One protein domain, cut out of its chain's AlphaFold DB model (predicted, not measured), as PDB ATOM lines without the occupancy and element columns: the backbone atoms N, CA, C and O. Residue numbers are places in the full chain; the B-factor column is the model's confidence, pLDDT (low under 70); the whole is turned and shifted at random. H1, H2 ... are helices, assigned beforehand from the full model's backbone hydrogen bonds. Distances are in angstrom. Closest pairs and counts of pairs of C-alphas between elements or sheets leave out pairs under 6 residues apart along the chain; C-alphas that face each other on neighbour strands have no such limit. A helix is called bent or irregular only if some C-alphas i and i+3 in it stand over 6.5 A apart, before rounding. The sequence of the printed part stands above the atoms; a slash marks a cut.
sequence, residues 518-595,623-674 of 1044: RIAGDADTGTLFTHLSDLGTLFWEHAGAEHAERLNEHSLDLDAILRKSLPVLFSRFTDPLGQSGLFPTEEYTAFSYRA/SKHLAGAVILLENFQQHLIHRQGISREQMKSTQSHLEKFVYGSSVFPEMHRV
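This is residues 518 to 595 and 623 to 674 of the 1044 residues of the protein "HET domain-containing protein" of fungal sp. No.14919 (UniProt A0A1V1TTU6). The long helix H4 crosses a helical hairpin made by H1 and H2, about perpendicular to both, and its centre is the nearest to the middle of the domain. Three short helices gather beyond this crossing: H3 meets H1, H6 and H7, H6 packs on the later part of H4, and H5 lies farthest out. The printed part has 130 residues with seven named helices, H1 to H7 in order, no named strand, and the class all helix. It is compact and rounded, with a radius of gyration of the C-alphas of 14.7 A and spans of 40 by 33 by 28 A.

H1, residues 525 to 543, and H2, residues 558 to 573, touch as a hairpin and run opposite ways at a steep tilt of 35.2 degrees, only just steep; the closest C-alphas, of His 542 and Ile 561, are 5.2 A apart. H2 has a kink of 57 degrees near residue 565 and is irregular, with C-alphas 564 and 567 7.4 A apart. H3, residues 585 to 593, touches residues 525 to 528 of H1, about perpendicular at 89 degrees, closest at the C-alphas of Thr 525 and Glu 587, 5.9 A. H4, residues 623 to 642, touches H1 at 81 degrees, about perpendicular, with residues 624 to 632 alone; the closest C-alphas, of Gly 536 and His 625, are 3.8 A apart. H4 also touches H2, about perpendicular at 84 degrees, closest at the C-alphas of Leu 562 and Leu 632, 6.6 A. H5, residues 648 to 653, and H6, residues 656 to 664, touch only at the corner, and only just, with 3 pairs of C-alphas within 8 A; the closest, of Met 651 and Glu 659, are 6.2 A apart. H6 touches H4 about perpendicular at 81 degrees, closest at the C-alphas of Gln 637 and Val 662, 5.8 A. H6 touches H3 at a shallow tilt of 17 degrees, the same way, closest at the C-alphas of Thr 585 and Phe 661, 6.1 A. H7, residues 670 to 674, touches H3, closest at the C-alphas of Ser 592 and Met 671, 5.2 A. H1 and H6 are apart. O i to N i+4 pairs are each within hydrogen-bond range in H3, H4, H5, H6 and H7, against 13 of 15 in H1 and 10 of 12 in H2.

H1 begins at C-alpha 525, (157.282, 116.185, 140.606), and is 26.7 A long; H2 is 20.0 A and H3 12.6 A. H4, 28.3 A long, begins at C-alpha 623, (157.558, 125.674, 127.276). H5, H6 and H7 are shorter, and H7 ends at C-alpha 674, (162.463, 133.270, 133.879).

The C-alphas farthest apart, of Glu 546 and Glu 649, are 42.3 A apart. Residues 596 to 622 are not printed, and C-alphas 595 and 623 are 18.0 A apart across this cut. The links H1 to H2 and H2 to H3 are long. Mean pLDDT of the printed part is 72.7, and 53 residues are under 70, among them residues 545 to 556 and 641 to 657.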
ATOM      1  N   ARG A 518     160.124 112.774 145.043       67.88
ATOM      2  CA  ARG A 518     158.945 112.640 145.909       67.88
ATOM      3  C   ARG A 518     159.097 113.584 147.094       67.88
ATOM      4  O   ARG A 518     160.141 113.586 147.747       67.88
ATOM      5  N   ILE A 519     158.053 114.353 147.365       63.47
ATOM      6  CA  ILE A 519     157.886 115.115 148.607       63.47
ATOM      7  C   ILE A 519     156.925 114.304 149.500       63.47
ATOM      8  O   ILE A 519     156.454 113.245 149.087       63.47
ATOM      9  N   ALA A 520     156.755 114.666 150.773       52.91
ATOM     10  CA  ALA A 520     156.158 113.780 151.776       52.91
ATOM     11  C   ALA A 520     154.651 113.513 151.544       52.91
ATOM     12  O   ALA A 520     153.793 114.213 152.076       52.91
ATOM     13  N   GLY A 521     154.347 112.464 150.779       58.66
ATOM     14  CA  GLY A 521     153.006 112.008 150.420       58.66
ATOM     15  C   GLY A 521     153.050 111.042 149.229       58.66
ATOM     16  O   GLY A 521     154.109 110.513 148.892       58.66
ATOM     17  N   ASP A 522     151.905 110.841 148.574       55.25
ATOM     18  CA  ASP A 522     151.794 110.037 147.342       55.25
ATOM     19  C   ASP A 522     152.063 110.844 146.053       55.25
ATOM     20  O   ASP A 522     152.106 110.277 144.961       55.25
ATOM     21  N   ALA A 523     152.244 112.165 146.163       60.66
ATOM     22  CA  ALA A 523     152.534 113.051 145.039       60.66
ATOM     23  C   ALA A 523     154.035 113.095 144.696       60.66
ATOM     24  O   ALA A 523     154.909 112.880 145.541       60.66
ATOM     25  N   ASP A 524     154.343 113.412 143.438       69.25
ATOM     26  CA  ASP A 524     155.712 113.645 142.996       69.25
ATOM     27  C   ASP A 524     155.800 114.750 141.936       69.25
ATOM     28  O   ASP A 524     154.814 115.239 141.381       69.25
ATOM     29  N   THR A 525     157.026 115.168 141.639       68.25
ATOM     30  CA  THR A 525     157.282 116.185 140.606       68.25
ATOM     31  C   THR A 525     156.920 115.732 139.180       68.25
ATOM     32  O   THR A 525     156.893 116.563 138.272       68.25
ATOM     33  N   GLY A 526     156.581 114.456 138.968       71.75
ATOM     34  CA  GLY A 526     155.978 113.937 137.744       71.75
ATOM     35  C   GLY A 526     154.457 114.127 137.690       71.75
ATOM     36  O   GLY A 526     153.934 114.450 136.620       71.75
ATOM     37  N   THR A 527     153.719 113.999 138.799       79.81
ATOM     38  CA  THR A 527     152.287 114.372 138.819       79.81
ATOM     39  C   THR A 527     152.128 115.874 138.588       79.81
ATOM     40  O   THR A 527     151.309 116.281 137.762       79.81
ATOM     41  N   LEU A 528     153.001 116.697 139.183       85.88
ATOM     42  CA  LEU A 528     153.082 118.138 138.919       85.88
ATOM     43  C   LEU A 528     153.190 118.469 137.418       85.88
ATOM     44  O   LEU A 528     152.507 119.377 136.949       85.88
ATOM     45  N   PHE A 529     153.996 117.730 136.648       89.44
ATOM     46  CA  PHE A 529     154.123 117.942 135.197       89.44
ATOM     47  C   PHE A 529     152.800 117.730 134.450       89.44
ATOM     48  O   PHE A 529     152.525 118.451 133.492       89.44
ATOM     49  N   THR A 530     151.958 116.797 134.904       88.94
ATOM     50  CA  THR A 530     150.600 116.625 134.367       88.94
ATOM     51  C   THR A 530     149.737 117.848 134.689       88.94
ATOM     52  O   THR A 530     149.207 118.466 133.773       88.94
ATOM     53  N   HIS A 531     149.682 118.286 135.954       89.81
ATOM     54  CA  HIS A 531     148.902 119.469 136.355       89.81
ATOM     55  C   HIS A 531     149.337 120.760 135.636       89.81
ATOM     56  O   HIS A 531     148.491 121.585 135.289       89.81
ATOM     57  N   LEU A 532     150.638 120.949 135.397       91.88
ATOM     58  CA  LEU A 532     151.157 122.093 134.640       91.88
ATOM     59  C   LEU A 532     150.849 121.985 133.140       91.88
ATOM     60  O   LEU A 532     150.606 123.007 132.505       91.88
ATOM     61  N   SER A 533     150.798 120.776 132.572       92.88
ATOM     62  CA  SER A 533     150.318 120.605 131.197       92.88
ATOM     63  C   SER A 533     148.817 120.891 131.089       92.88
ATOM     64  O   SER A 533     148.427 121.630 130.193       92.88
ATOM     65  N   ASP A 534     147.994 120.389 132.017       92.75
ATOM     66  CA  ASP A 534     146.542 120.629 132.058       92.75
ATOM     67  C   ASP A 534     146.215 122.132 132.124       92.75
ATOM     68  O   ASP A 534     145.411 122.640 131.341       92.75
ATOM     69  N   LEU A 535     146.850 122.862 133.051       92.88
ATOM     70  CA  LEU A 535     146.649 124.307 133.216       92.88
ATOM     71  C   LEU A 535     147.199 125.110 132.030       92.88
ATOM     72  O   LEU A 535     146.627 126.139 131.669       92.88
ATOM     73  N   GLY A 536     148.278 124.630 131.405       92.06
ATOM     74  CA  GLY A 536     148.812 125.191 130.171       92.06
ATOM     75  C   GLY A 536     147.831 125.062 129.009       92.06
ATOM     76  O   GLY A 536     147.556 126.051 128.336       92.06
ATOM     77  N   THR A 537     147.257 123.875 128.803       92.50
ATOM     78  CA  THR A 537     146.213 123.638 127.794       92.50
ATOM     79  C   THR A 537     144.991 124.522 128.051       92.50
ATOM     80  O   THR A 537     144.594 125.264 127.156       92.50
ATOM     81  N   LEU A 538     144.474 124.544 129.287       92.25
ATOM     82  CA  LEU A 538     143.326 125.367 129.690       92.25
ATOM     83  C   LEU A 538     143.539 126.864 129.400       92.25
ATOM     84  O   LEU A 538     142.622 127.553 128.953       92.25
ATOM     85  N   PHE A 539     144.750 127.380 129.641       91.44
ATOM     86  CA  PHE A 539     145.107 128.758 129.302       91.44
ATOM     87  C   PHE A 539     144.961 129.023 127.795       91.44
ATOM     88  O   PHE A 539     144.317 129.999 127.409       91.44
ATOM     89  N   TRP A 540     145.502 128.147 126.941       87.88
ATOM     90  CA  TRP A 540     145.453 128.315 125.484       87.88
ATOM     91  C   TRP A 540     144.052 128.093 124.896       87.88
ATOM     92  O   TRP A 540     143.641 128.843 124.013       87.88
ATOM     93  N   GLU A 541     143.275 127.146 125.427       89.81
ATOM     94  CA  GLU A 541     141.854 126.970 125.089       89.81
ATOM     95  C   GLU A 541     141.044 128.239 125.389       89.81
ATOM     96  O   GLU A 541     140.229 128.687 124.578       89.81
ATOM     97  N   HIS A 542     141.299 128.871 126.537       90.25
ATOM     98  CA  HIS A 542     140.634 130.110 126.933       90.25
ATOM     99  C   HIS A 542     141.174 131.364 126.226       90.25
ATOM    100  O   HIS A 542     140.413 132.329 126.088       90.25
ATOM    101  N   ALA A 543     142.417 131.352 125.736       84.56
ATOM    102  CA  ALA A 543     142.987 132.384 124.863       84.56
ATOM    103  C   ALA A 543     142.463 132.303 123.416       84.56
ATOM    104  O   ALA A 543     142.354 133.328 122.742       84.56
ATOM    105  N   GLY A 544     142.084 131.108 122.955       80.19
ATOM    106  CA  GLY A 544     141.527 130.864 121.625       80.19
ATOM    107  C   GLY A 544     142.580 130.579 120.548       80.19
ATOM    108  O   GLY A 544     143.760 130.901 120.682       80.19
ATOM    109  N   ALA A 545     142.131 129.960 119.451       65.00
ATOM    110  CA  ALA A 545     143.001 129.411 118.404       65.00
ATOM    111  C   ALA A 545     143.887 130.456 117.696       65.00
ATOM    112  O   ALA A 545     144.983 130.119 117.257       65.00
ATOM    113  N   GLU A 546     143.458 131.721 117.643       60.72
ATOM    114  CA  GLU A 546     144.213 132.842 117.056       60.72
ATOM    115  C   GLU A 546     145.544 133.131 117.787       60.72
ATOM    116  O   GLU A 546     146.400 133.833 117.256       60.72
ATOM    117  N   HIS A 547     145.751 132.546 118.975       62.69
ATOM    118  CA  HIS A 547     146.919 132.766 119.832       62.69
ATOM    119  C   HIS A 547     147.810 131.523 120.034       62.69
ATOM    120  O   HIS A 547     148.784 131.588 120.776       62.69
ATOM    121  N   ALA A 548     147.510 130.384 119.399       51.03
ATOM    122  CA  ALA A 548     147.965 129.048 119.826       51.03
ATOM    123  C   ALA A 548     149.489 128.739 119.783       51.03
ATOM    124  O   ALA A 548     149.906 127.652 120.221       51.03
ATOM    125  N   GLU A 549     150.318 129.647 119.255       49.97
ATOM    126  CA  GLU A 549     151.745 129.409 118.975       49.97
ATOM    127  C   GLU A 549     152.725 130.291 119.772       49.97
ATOM    128  O   GLU A 549     153.787 129.797 120.157       49.97
ATOM    129  N   ARG A 550     152.393 131.556 120.076       53.69
ATOM    130  CA  ARG A 550     153.219 132.469 120.899       53.69
ATOM    131  C   ARG A 550     152.363 133.476 121.673       53.69
ATOM    132  O   ARG A 550     151.355 133.955 121.163       53.69
ATOM    133  N   LEU A 551     152.825 133.862 122.868       57.47
ATOM    134  CA  LEU A 551     152.282 135.000 123.622       57.47
ATOM    135  C   LEU A 551     152.713 136.314 122.948       57.47
ATOM    136  O   LEU A 551     153.703 136.925 123.333       57.47
ATOM    137  N   ASN A 552     151.981 136.756 121.928       52.31
ATOM    138  CA  ASN A 552     152.117 138.119 121.418       52.31
ATOM    139  C   ASN A 552     151.084 138.993 122.149       52.31
ATOM    140  O   ASN A 552     149.946 139.115 121.704       52.31
ATOM    141  N   GLU A 553     151.442 139.507 123.333       45.41
ATOM    142  CA  GLU A 553     150.462 139.956 124.348       45.41
ATOM    143  C   GLU A 553     149.528 141.094 123.898       45.41
ATOM    144  O   GLU A 553     148.445 141.251 124.457       45.41
ATOM    145  N   HIS A 554     149.873 141.805 122.820       44.44
ATOM    146  CA  HIS A 554     149.024 142.800 122.161       44.44
ATOM    147  C   HIS A 554     147.553 142.392 121.952       44.44
ATOM    148  O   HIS A 554     146.704 143.285 121.903       44.44
ATOM    149  N   SER A 555     147.243 141.096 121.838       55.16
ATOM    150  CA  SER A 555     145.889 140.573 121.600       55.16
ATOM    151  C   SER A 555     145.314 139.672 122.714       55.16
ATOM    152  O   SER A 555     144.223 139.126 122.546       55.16
ATOM    153  N   LEU A 556     145.983 139.526 123.868       67.44
ATOM    154  CA  LEU A 556     145.560 138.611 124.943       67.44
ATOM    155  C   LEU A 556     144.826 139.318 126.102       67.44
ATOM    156  O   LEU A 556     145.447 139.899 126.989       67.44
ATOM    157  N   ASP A 557     143.494 139.178 126.177       76.75
ATOM    158  CA  ASP A 557     142.715 139.557 127.374       76.75
ATOM    159  C   ASP A 557     142.914 138.523 128.502       76.75
ATOM    160  O   ASP A 557     142.110 137.605 128.701       76.75
ATOM    161  N   LEU A 558     144.008 138.681 129.257       78.62
ATOM    162  CA  LEU A 558     144.333 137.857 130.425       78.62
ATOM    163  C   LEU A 558     143.251 137.912 131.524       78.62
ATOM    164  O   LEU A 558     143.036 136.907 132.204       78.62
ATOM    165  N   ASP A 559     142.514 139.021 131.671       75.44
ATOM    166  CA  ASP A 559     141.408 139.139 132.640       75.44
ATOM    167  C   ASP A 559     140.213 138.278 132.162       75.44
ATOM    168  O   ASP A 559     139.587 137.593 132.967       75.44
ATOM    169  N   ALA A 560     139.931 138.183 130.851       82.81
ATOM    170  CA  ALA A 560     138.952 137.227 130.305       82.81
ATOM    171  C   ALA A 560     139.411 135.771 130.393       82.81
ATOM    172  O   ALA A 560     138.595 134.913 130.742       82.81
ATOM    173  N   ILE A 561     140.679 135.481 130.097       86.94
ATOM    174  CA  ILE A 561     141.247 134.130 130.220       86.94
ATOM    175  C   ILE A 561     141.121 133.653 131.671       86.94
ATOM    176  O   ILE A 561     140.564 132.582 131.919       86.94
ATOM    177  N   LEU A 562     141.515 134.487 132.641       85.81
ATOM    178  CA  LEU A 562     141.323 134.202 134.061       85.81
ATOM    179  C   LEU A 562     139.838 134.001 134.394       85.81
ATOM    180  O   LEU A 562     139.496 132.975 134.979       85.81
ATOM    181  N   ARG A 563     138.946 134.925 133.997       84.81
ATOM    182  CA  ARG A 563     137.491 134.832 134.253       84.81
ATOM    183  C   ARG A 563     136.883 133.513 133.754       84.81
ATOM    184  O   ARG A 563     136.040 132.959 134.457       84.81
ATOM    185  N   LYS A 564     137.313 133.001 132.593       89.38
ATOM    186  CA  LYS A 564     136.909 131.679 132.071       89.38
ATOM    187  C   LYS A 564     137.477 130.531 132.919       89.38
ATOM    188  O   LYS A 564     136.760 129.584 133.223       89.38
ATOM    189  N   SER A 565     138.744 130.620 133.330       90.50
ATOM    190  CA  SER A 565     139.446 129.579 134.098       90.50
ATOM    191  C   SER A 565     139.057 129.483 135.578       90.50
ATOM    192  O   SER A 565     139.260 128.423 136.173       90.50
ATOM    193  N   LEU A 566     138.514 130.547 136.190       86.56
ATOM    194  CA  LEU A 566     138.228 130.605 137.635       86.56
ATOM    195  C   LEU A 566     137.511 129.359 138.200       86.56
ATOM    196  O   LEU A 566     137.966 128.877 139.236       86.56
ATOM    197  N   PRO A 567     136.455 128.786 137.578       84.44
ATOM    198  CA  PRO A 567     135.779 127.609 138.131       84.44
ATOM    199  C   PRO A 567     136.699 126.387 138.256       84.44
ATOM    200  O   PRO A 567     136.669 125.705 139.277       84.44
ATOM    201  N   VAL A 568     137.550 126.152 137.250       85.69
ATOM    202  CA  VAL A 568     138.499 125.026 137.221       85.69
ATOM    203  C   VAL A 568     139.639 125.254 138.212       85.69
ATOM    204  O   VAL A 568     140.048 124.328 138.908       85.69
ATOM    205  N   LEU A 569     140.124 126.495 138.327       85.50
ATOM    206  CA  LEU A 569     141.135 126.874 139.316       85.50
ATOM    207  C   LEU A 569     140.612 126.659 140.741       85.50
ATOM    208  O   LEU A 569     141.257 125.974 141.534       85.50
ATOM    209  N   PHE A 570     139.403 127.135 141.052       82.00
ATOM    210  CA  PHE A 570     138.791 126.883 142.356       82.00
ATOM    211  C   PHE A 570     138.612 125.383 142.638       82.00
ATOM    212  O   PHE A 570     138.923 124.964 143.749       82.00
ATOM    213  N   SER A 571     138.223 124.544 141.668       78.56
ATOM    214  CA  SER A 571     138.116 123.084 141.878       78.56
ATOM    215  C   SER A 571     139.451 122.321 141.904       78.56
ATOM    216  O   SER A 571     139.457 121.132 142.202       78.56
ATOM    217  N   ARG A 572     140.582 122.958 141.567       81.56
ATOM    218  CA  ARG A 572     141.934 122.374 141.702       81.56
ATOM    219  C   ARG A 572     142.621 122.761 143.019       81.56
ATOM    220  O   ARG A 572     143.590 122.107 143.390       81.56
ATOM    221  N   PHE A 573     142.139 123.791 143.720       78.94
ATOM    222  CA  PHE A 573     142.702 124.260 145.000       78.94
ATOM    223  C   PHE A 573     141.750 124.145 146.199       78.94
ATOM    224  O   PHE A 573     142.217 124.042 147.334       78.94
ATOM    225  N   THR A 574     140.436 124.117 145.965       72.75
ATOM    226  CA  THR A 574     139.458 123.616 146.938       72.75
ATOM    227  C   THR A 574     139.149 122.161 146.628       72.75
ATOM    228  O   THR A 574     139.014 121.788 145.464       72.75
ATOM    229  N   ASP A 575     138.989 121.357 147.672       63.97
ATOM    230  CA  ASP A 575     138.370 120.038 147.601       63.97
ATOM    231  C   ASP A 575     137.120 120.046 148.495       63.97
ATOM    232  O   ASP A 575     137.223 119.813 149.703       63.97
ATOM    233  N   PRO A 576     135.935 120.349 147.937       54.41
ATOM    234  CA  PRO A 576     134.689 120.363 148.698       54.41
ATOM    235  C   PRO A 576     134.078 118.965 148.905       54.41
ATOM    236  O   PRO A 576     133.009 118.876 149.508       54.41
ATOM    237  N   LEU A 577     134.674 117.899 148.347       52.19
ATOM    238  CA  LEU A 577     134.020 116.592 148.160       52.19
ATOM    239  C   LEU A 577     134.874 115.368 148.551       52.19
ATOM    240  O   LEU A 577     134.368 114.249 148.476       52.19
ATOM    241  N   GLY A 578     136.130 115.547 148.969       55.28
ATOM    242  CA  GLY A 578     137.059 114.457 149.281       55.28
ATOM    243  C   GLY A 578     137.714 113.826 148.045       55.28
ATOM    244  O   GLY A 578     138.028 112.636 148.073       55.28
ATOM    245  N   GLN A 579     137.853 114.562 146.936       56.22
ATOM    246  CA  GLN A 579     138.338 114.016 145.663       56.22
ATOM    247  C   GLN A 579     139.846 114.229 145.467       56.22
ATOM    248  O   GLN A 579     140.352 115.350 145.407       56.22
ATOM    249  N   SER A 580     140.573 113.122 145.296       57.00
ATOM    250  CA  SER A 580     142.022 113.079 145.086       57.00
ATOM    251  C   SER A 580     142.427 113.597 143.696       57.00
ATOM    252  O   SER A 580     142.683 112.815 142.780       57.00
ATOM    253  N   GLY A 581     142.473 114.924 143.539       68.94
ATOM    254  CA  GLY A 581     142.858 115.614 142.295       68.94
ATOM    255  C   GLY A 581     143.354 117.061 142.471       68.94
ATOM    256  O   GLY A 581     143.395 117.817 141.494       68.94
ATOM    257  N   LEU A 582     143.700 117.454 143.703       79.31
ATOM    258  CA  LEU A 582     144.199 118.792 144.055       79.31
ATOM    259  C   LEU A 582     145.552 119.119 143.404       79.31
ATOM    260  O   LEU A 582     146.349 118.234 143.108       79.31
ATOM    261  N   PHE A 583     145.830 120.410 143.215       83.31
ATOM    262  CA  PHE A 583     147.096 120.889 142.668       83.31
ATOM    263  C   PHE A 583     148.269 120.681 143.657       83.31
ATOM    264  O   PHE A 583     148.211 121.195 144.783       83.31
ATOM    265  N   PRO A 584     149.351 119.984 143.247       82.56
ATOM    266  CA  PRO A 584     150.487 119.638 144.108       82.56
ATOM    267  C   PRO A 584     151.344 120.877 144.423       82.56
ATOM    268  O   PRO A 584     152.266 121.267 143.704       82.56
ATOM    269  N   THR A 585     150.947 121.571 145.492       80.12
ATOM    270  CA  THR A 585     151.407 122.926 145.833       80.12
ATOM    271  C   THR A 585     152.797 122.933 146.473       80.12
ATOM    272  O   THR A 585     153.570 123.869 146.257       80.12
ATOM    273  N   GLU A 586     153.151 121.896 147.232       77.38
ATOM    274  CA  GLU A 586     154.475 121.779 147.859       77.38
ATOM    275  C   GLU A 586     155.528 121.372 146.820       77.38
ATOM    276  O   GLU A 586     156.628 121.924 146.790       77.38
ATOM    277  N   GLU A 587     155.136 120.515 145.879       80.75
ATOM    278  CA  GLU A 587     155.893 120.134 144.693       80.75
ATOM    279  C   GLU A 587     156.126 121.346 143.790       80.75
ATOM    280  O   GLU A 587     157.266 121.592 143.406       80.75
ATOM    281  N   TYR A 588     155.091 122.147 143.499       83.31
ATOM    282  CA  TYR A 588     155.231 123.399 142.742       83.31
ATOM    283  C   TYR A 588     156.184 124.378 143.437       83.31
ATOM    284  O   TYR A 588     157.078 124.948 142.804       83.31
ATOM    285  N   THR A 589     156.045 124.523 144.757       79.88
ATOM    286  CA  THR A 589     156.916 125.371 145.577       79.88
ATOM    287  C   THR A 589     158.374 124.916 145.465       79.88
ATOM    288  O   THR A 589     159.236 125.711 145.085       79.88
ATOM    289  N   ALA A 590     158.665 123.634 145.709       79.44
ATOM    290  CA  ALA A 590     160.011 123.071 145.606       79.44
ATOM    291  C   ALA A 590     160.587 123.174 144.181       79.44
ATOM    292  O   ALA A 590     161.723 123.622 143.998       79.44
ATOM    293  N   PHE A 591     159.782 122.836 143.170       83.06
ATOM    294  CA  PHE A 591     160.111 122.932 141.749       83.06
ATOM    295  C   PHE A 591     160.530 124.353 141.351       83.06
ATOM    296  O   PHE A 591     161.559 124.530 140.693       83.06
ATOM    297  N   SER A 592     159.806 125.370 141.829       81.81
ATOM    298  CA  SER A 592     160.094 126.783 141.555       81.81
ATOM    299  C   SER A 592     161.408 127.295 142.170       81.81
ATOM    300  O   SER A 592     162.000 128.253 141.670       81.81
ATOM    301  N   TYR A 593     161.907 126.638 143.226       80.44
ATOM    302  CA  TYR A 593     163.160 126.988 143.903       80.44
ATOM    303  C   TYR A 593     164.379 126.172 143.448       80.44
ATOM    304  O   TYR A 593     165.495 126.461 143.915       80.44
ATOM    305  N   ARG A 594     164.205 125.185 142.556       84.19
ATOM    306  CA  ARG A 594     165.298 124.353 142.023       84.19
ATOM    307  C   ARG A 594     166.434 125.212 141.459       84.19
ATOM    308  O   ARG A 594     166.219 126.280 140.888       84.19
ATOM    309  N   ALA A 595     167.671 124.736 141.621       86.12
ATOM    310  CA  ALA A 595     168.886 125.506 141.325       86.12
ATOM    311  C   ALA A 595     169.025 125.948 139.853       86.12
ATOM    312  O   ALA A 595     169.788 126.867 139.568       86.12
ATOM    313  N   SER A 623     157.481 124.350 126.637       91.12
ATOM    314  CA  SER A 623     157.558 125.674 127.276       91.12
ATOM    315  C   SER A 623     156.239 126.448 127.238       91.12
ATOM    316  O   SER A 623     155.870 127.072 128.230       91.12
ATOM    317  N   LYS A 624     155.474 126.359 126.139       86.94
ATOM    318  CA  LYS A 624     154.188 127.064 126.015       86.94
ATOM    319  C   LYS A 624     153.144 126.624 127.049       86.94
ATOM    320  O   LYS A 624     152.331 127.445 127.463       86.94
ATOM    321  N   HIS A 625     153.162 125.366 127.498       91.56
ATOM    322  CA  HIS A 625     152.242 124.897 128.541       91.56
ATOM    323  C   HIS A 625     152.694 125.376 129.925       91.56
ATOM    324  O   HIS A 625     151.873 125.881 130.683       91.56
ATOM    325  N   LEU A 626     154.002 125.322 130.217       91.56
ATOM    326  CA  LEU A 626     154.545 125.875 131.462       91.56
ATOM    327  C   LEU A 626     154.277 127.387 131.574       91.56
ATOM    328  O   LEU A 626     153.862 127.847 132.632       91.56
ATOM    329  N   ALA A 627     154.446 128.140 130.483       88.00
ATOM    330  CA  ALA A 627     154.153 129.571 130.430       88.00
ATOM    331  C   ALA A 627     152.678 129.878 130.728       88.00
ATOM    332  O   ALA A 627     152.391 130.644 131.647       88.00
ATOM    333  N   GLY A 628     151.747 129.232 130.013       88.62
ATOM    334  CA  GLY A 628     150.309 129.404 130.246       88.62
ATOM    335  C   GLY A 628     149.892 129.036 131.675       88.62
ATOM    336  O   GLY A 628     149.149 129.781 132.308       88.62
ATOM    337  N   ALA A 629     150.436 127.944 132.224       91.19
ATOM    338  CA  ALA A 629     150.170 127.529 133.599       91.19
ATOM    339  C   ALA A 629     150.700 128.531 134.639       91.19
ATOM    340  O   ALA A 629     149.960 128.899 135.547       91.19
ATOM    341  N   VAL A 630     151.946 129.001 134.504       87.94
ATOM    342  CA  VAL A 630     152.557 129.979 135.425       87.94
ATOM    343  C   VAL A 630     151.793 131.305 135.402       87.94
ATOM    344  O   VAL A 630     151.413 131.802 136.461       87.94
ATOM    345  N   ILE A 631     151.488 131.835 134.212       84.00
ATOM    346  CA  ILE A 631     150.713 133.076 134.050       84.00
ATOM    347  C   ILE A 631     149.320 132.927 134.675       84.00
ATOM    348  O   ILE A 631     148.859 133.826 135.382       84.00
ATOM    349  N   LEU A 632     148.652 131.790 134.459       86.56
ATOM    350  CA  LEU A 632     147.316 131.545 134.995       86.56
ATOM    351  C   LEU A 632     147.309 131.400 136.527       86.56
ATOM    352  O   LEU A 632     146.427 131.952 137.187       86.56
ATOM    353  N   LEU A 633     148.293 130.693 137.091       86.56
ATOM    354  CA  LEU A 633     148.458 130.521 138.538       86.56
ATOM    355  C   LEU A 633     148.783 131.845 139.238       86.56
ATOM    356  O   LEU A 633     148.195 132.138 140.277       86.56
ATOM    357  N   GLU A 634     149.661 132.665 138.661       80.38
ATOM    358  CA  GLU A 634     150.001 133.980 139.212       80.38
ATOM    359  C   GLU A 634     148.787 134.919 139.208       80.38
ATOM    360  O   GLU A 634     148.421 135.464 140.248       80.38
ATOM    361  N   ASN A 635     148.081 135.035 138.077       78.94
ATOM    362  CA  ASN A 635     146.866 135.851 137.989       78.94
ATOM    363  C   ASN A 635     145.755 135.350 138.938       78.94
ATOM    364  O   ASN A 635     144.990 136.154 139.475       78.94
ATOM    365  N   PHE A 636     145.691 134.042 139.217       83.38
ATOM    366  CA  PHE A 636     144.798 133.480 140.233       83.38
ATOM    367  C   PHE A 636     145.218 133.852 141.665       83.38
ATOM    368  O   PHE A 636     144.373 134.294 142.446       83.38
ATOM    369  N   GLN A 637     146.508 133.754 142.007       77.75
ATOM    370  CA  GLN A 637     147.032 134.179 143.314       77.75
ATOM    371  C   GLN A 637     146.757 135.675 143.558       77.75
ATOM    372  O   GLN A 637     146.219 136.040 144.605       77.75
ATOM    373  N   GLN A 638     147.018 136.526 142.559       72.62
ATOM    374  CA  GLN A 638     146.733 137.963 142.620       72.62
ATOM    375  C   GLN A 638     145.232 138.258 142.777       72.62
ATOM    376  O   GLN A 638     144.845 139.114 143.574       72.62
ATOM    377  N   HIS A 639     144.360 137.519 142.080       75.50
ATOM    378  CA  HIS A 639     142.906 137.653 142.224       75.50
ATOM    379  C   HIS A 639     142.425 137.352 143.651       75.50
ATOM    380  O   HIS A 639     141.581 138.083 144.178       75.50
ATOM    381  N   LEU A 640     142.954 136.295 144.279       72.75
ATOM    382  CA  LEU A 640     142.608 135.917 145.653       72.75
ATOM    383  C   LEU A 640     143.059 136.979 146.667       72.75
ATOM    384  O   LEU A 640     142.287 137.326 147.560       72.75
ATOM    385  N   ILE A 641     144.268 137.529 146.494       67.19
ATOM    386  CA  ILE A 641     144.834 138.577 147.357       67.19
ATOM    387  C   ILE A 641     144.057 139.896 147.214       67.19
ATOM    388  O   ILE A 641     143.594 140.454 148.208       67.19
ATOM    389  N   HIS A 642     143.893 140.399 145.987       59.97
ATOM    390  CA  HIS A 642     143.404 141.762 145.756       59.97
ATOM    391  C   HIS A 642     141.881 141.884 145.624       59.97
ATOM    392  O   HIS A 642     141.319 142.895 146.045       59.97
ATOM    393  N   ARG A 643     141.189 140.905 145.016       52.94
ATOM    394  CA  ARG A 643     139.805 141.107 144.528       52.94
ATOM    395  C   ARG A 643     138.713 140.645 145.492       52.94
ATOM    396  O   ARG A 643     137.610 141.181 145.426       52.94
ATOM    397  N   GLN A 644     138.990 139.675 146.367       49.81
ATOM    398  CA  GLN A 644     137.997 139.179 147.337       49.81
ATOM    399  C   GLN A 644     138.175 139.728 148.759       49.81
ATOM    400  O   GLN A 644     137.249 139.615 149.559       49.81
ATOM    401  N   GLY A 645     139.328 140.327 149.086       44.25
ATOM    402  CA  GLY A 645     139.584 140.890 150.419       44.25
ATOM    403  C   GLY A 645     139.493 139.864 151.555       44.25
ATOM    404  O   GLY A 645     139.205 140.239 152.689       44.25
ATOM    405  N   ILE A 646     139.697 138.577 151.241       46.53
ATOM    406  CA  ILE A 646     139.580 137.461 152.183       46.53
ATOM    407  C   ILE A 646     140.597 137.680 153.300       46.53
ATOM    408  O   ILE A 646     141.808 137.620 153.068       46.53
ATOM    409  N   SER A 647     140.115 137.930 154.520       49.34
ATOM    410  CA  SER A 647     141.006 138.076 155.670       49.34
ATOM    411  C   SER A 647     141.756 136.765 155.904       49.34
ATOM    412  O   SER A 647     141.261 135.678 155.593       49.34
ATOM    413  N   ARG A 648     142.946 136.826 156.508       49.44
ATOM    414  CA  ARG A 648     143.723 135.609 156.795       49.44
ATOM    415  C   ARG A 648     142.953 134.615 157.681       49.44
ATOM    416  O   ARG A 648     143.206 133.418 157.626       49.44
ATOM    417  N   GLU A 649     141.984 135.084 158.464       46.72
ATOM    418  CA  GLU A 649     141.084 134.244 159.263       46.72
ATOM    419  C   GLU A 649     139.993 133.575 158.417       46.72
ATOM    420  O   GLU A 649     139.740 132.380 158.567       46.72
ATOM    421  N   GLN A 650     139.405 134.304 157.463       46.00
ATOM    422  CA  GLN A 650     138.499 133.721 156.471       46.00
ATOM    423  C   GLN A 650     139.233 132.675 155.615       46.00
ATOM    424  O   GLN A 650     138.697 131.591 155.381       46.00
ATOM    425  N   MET A 651     140.488 132.937 155.233       54.16
ATOM    426  CA  MET A 651     141.316 131.989 154.478       54.16
ATOM    427  C   MET A 651     141.648 130.729 155.294       54.16
ATOM    428  O   MET A 651     141.465 129.628 154.786       54.16
ATOM    429  N   LYS A 652     141.991 130.860 156.586       49.72
ATOM    430  CA  LYS A 652     142.136 129.720 157.519       49.72
ATOM    431  C   LYS A 652     140.871 128.866 157.640       49.72
ATOM    432  O   LYS A 652     140.966 127.651 157.788       49.72
ATOM    433  N   SER A 653     139.685 129.480 157.574       44.81
ATOM    434  CA  SER A 653     138.414 128.736 157.539       44.81
ATOM    435  C   SER A 653     138.137 128.056 156.186       44.81
ATOM    436  O   SER A 653     137.300 127.160 156.114       44.81
ATOM    437  N   THR A 654     138.868 128.435 155.131       50.00
ATOM    438  CA  THR A 654     138.658 128.013 153.735       50.00
ATOM    439  C   THR A 654     139.816 127.145 153.223       50.00
ATOM    440  O   THR A 654     140.431 127.438 152.204       50.00
ATOM    441  N   GLN A 655     140.053 126.029 153.923       58.91
ATOM    442  CA  GLN A 655     140.869 124.881 153.496       58.91
ATOM    443  C   GLN A 655     142.384 125.134 153.313       58.91
ATOM    444  O   GLN A 655     142.846 125.955 152.524       58.91
ATOM    445  N   SER A 656     143.195 124.327 154.004       62.72
ATOM    446  CA  SER A 656     144.650 124.518 154.140       62.72
ATOM    447  C   SER A 656     145.448 124.544 152.827       62.72
ATOM    448  O   SER A 656     146.528 125.131 152.799       62.72
ATOM    449  N   HIS A 657     144.945 123.955 151.739       68.06
ATOM    450  CA  HIS A 657     145.611 123.991 150.431       68.06
ATOM    451  C   HIS A 657     145.559 125.373 149.759       68.06
ATOM    452  O   HIS A 657     146.559 125.782 149.172       68.06
ATOM    453  N   LEU A 658     144.468 126.138 149.912       71.88
ATOM    454  CA  LEU A 658     144.421 127.527 149.437       71.88
ATOM    455  C   LEU A 658     145.359 128.428 150.250       71.88
ATOM    456  O   LEU A 658     146.097 129.212 149.657       71.88
ATOM    457  N   GLU A 659     145.398 128.284 151.582       68.38
ATOM    458  CA  GLU A 659     146.331 129.054 152.425       68.38
ATOM    459  C   GLU A 659     147.799 128.726 152.068       68.38
ATOM    460  O   GLU A 659     148.616 129.638 151.917       68.38
ATOM    461  N   LYS A 660     148.129 127.444 151.832       71.31
ATOM    462  CA  LYS A 660     149.450 127.016 151.329       71.31
ATOM    463  C   LYS A 660     149.778 127.592 149.949       71.31
ATOM    464  O   LYS A 660     150.918 127.997 149.737       71.31
ATOM    465  N   PHE A 661     148.826 127.653 149.019       75.81
ATOM    466  CA  PHE A 661     149.078 128.227 147.694       75.81
ATOM    467  C   PHE A 661     149.306 129.741 147.769       75.81
ATOM    468  O   PHE A 661     150.319 130.229 147.277       75.81
ATOM    469  N   VAL A 662     148.418 130.480 148.443       69.62
ATOM    470  CA  VAL A 662     148.470 131.951 148.501       69.62
ATOM    471  C   VAL A 662     149.669 132.471 149.304       69.62
ATOM    472  O   VAL A 662     150.233 133.500 148.929       69.62
ATOM    473  N   TYR A 663     150.088 131.777 150.373       64.06
ATOM    474  CA  TYR A 663     151.160 132.243 151.267       64.06
ATOM    475  C   TYR A 663     152.432 131.373 151.297       64.06
ATOM    476  O   TYR A 663     153.411 131.786 151.922       64.06
ATOM    477  N   GLY A 664     152.445 130.192 150.673       57.00
ATOM    478  CA  GLY A 664     153.611 129.293 150.598       57.00
ATOM    479  C   GLY A 664     154.382 129.421 149.281       57.00
ATOM    480  O   GLY A 664     155.605 129.610 149.298       57.00
ATOM    481  N   SER A 665     153.673 129.416 148.148       56.47
ATOM    482  CA  SER A 665     154.235 129.843 146.863       56.47
ATOM    483  C   SER A 665     154.580 131.328 146.953       56.47
ATOM    484  O   SER A 665     153.707 132.162 147.203       56.47
ATOM    485  N   SER A 666     155.853 131.693 146.766       53.06
ATOM    486  CA  SER A 666     156.199 133.114 146.692       53.06
ATOM    487  C   SER A 666     155.592 133.748 145.455       53.06
ATOM    488  O   SER A 666     155.573 133.100 144.420       53.06
ATOM    489  N   VAL A 667     155.176 135.013 145.538       49.69
ATOM    490  CA  VAL A 667     154.549 135.708 144.400       49.69
ATOM    491  C   VAL A 667     155.480 135.743 143.174       49.69
ATOM    492  O   VAL A 667     155.005 135.615 142.057       49.69
ATOM    493  N   PHE A 668     156.807 135.789 143.380       56.66
ATOM    494  CA  PHE A 668     157.809 135.621 142.317       56.66
ATOM    495  C   PHE A 668     159.012 134.757 142.766       56.66
ATOM    496  O   PHE A 668     159.992 135.289 143.298       56.66
ATOM    497  N   PRO A 669     158.996 133.421 142.582       66.81
ATOM    498  CA  PRO A 669     160.222 132.624 142.553       66.81
ATOM    499  C   PRO A 669     160.983 132.904 141.246       66.81
ATOM    500  O   PRO A 669     160.397 133.369 140.266       66.81
ATOM    501  N   GLU A 670     162.272 132.553 141.173       74.88
ATOM    502  CA  GLU A 670     163.054 132.797 139.945       74.88
ATOM    503  C   GLU A 670     162.448 132.095 138.719       74.88
ATOM    504  O   GLU A 670     162.537 132.618 137.616       74.88
ATOM    505  N   MET A 671     161.767 130.957 138.911       84.75
ATOM    506  CA  MET A 671     161.019 130.279 137.848       84.75
ATOM    507  C   MET A 671     159.984 131.190 137.180       84.75
ATOM    508  O   MET A 671     159.920 131.208 135.958       84.75
ATOM    509  N   HIS A 672     159.199 131.955 137.950       79.06
ATOM    510  CA  HIS A 672     158.234 132.895 137.373       79.06
ATOM    511  C   HIS A 672     158.975 133.973 136.579       79.06
ATOM    512  O   HIS A 672     158.649 134.196 135.419       79.06
ATOM    513  N   ARG A 673     160.028 134.574 137.154       76.75
ATOM    514  CA  ARG A 673     160.838 135.604 136.475       76.75
ATOM    515  C   ARG A 673     161.422 135.101 135.157       76.75
ATOM    516  O   ARG A 673     161.327 135.815 134.171       76.75
ATOM    517  N   VAL A 674     161.987 133.890 135.124       83.31
ATOM    518  CA  VAL A 674     162.463 133.270 133.879       83.31
ATOM    519  C   VAL A 674     161.288 133.059 132.925       83.31
ATOM    520  O   VAL A 674     161.250 133.695 131.880       83.31
TER     521      VAL A 674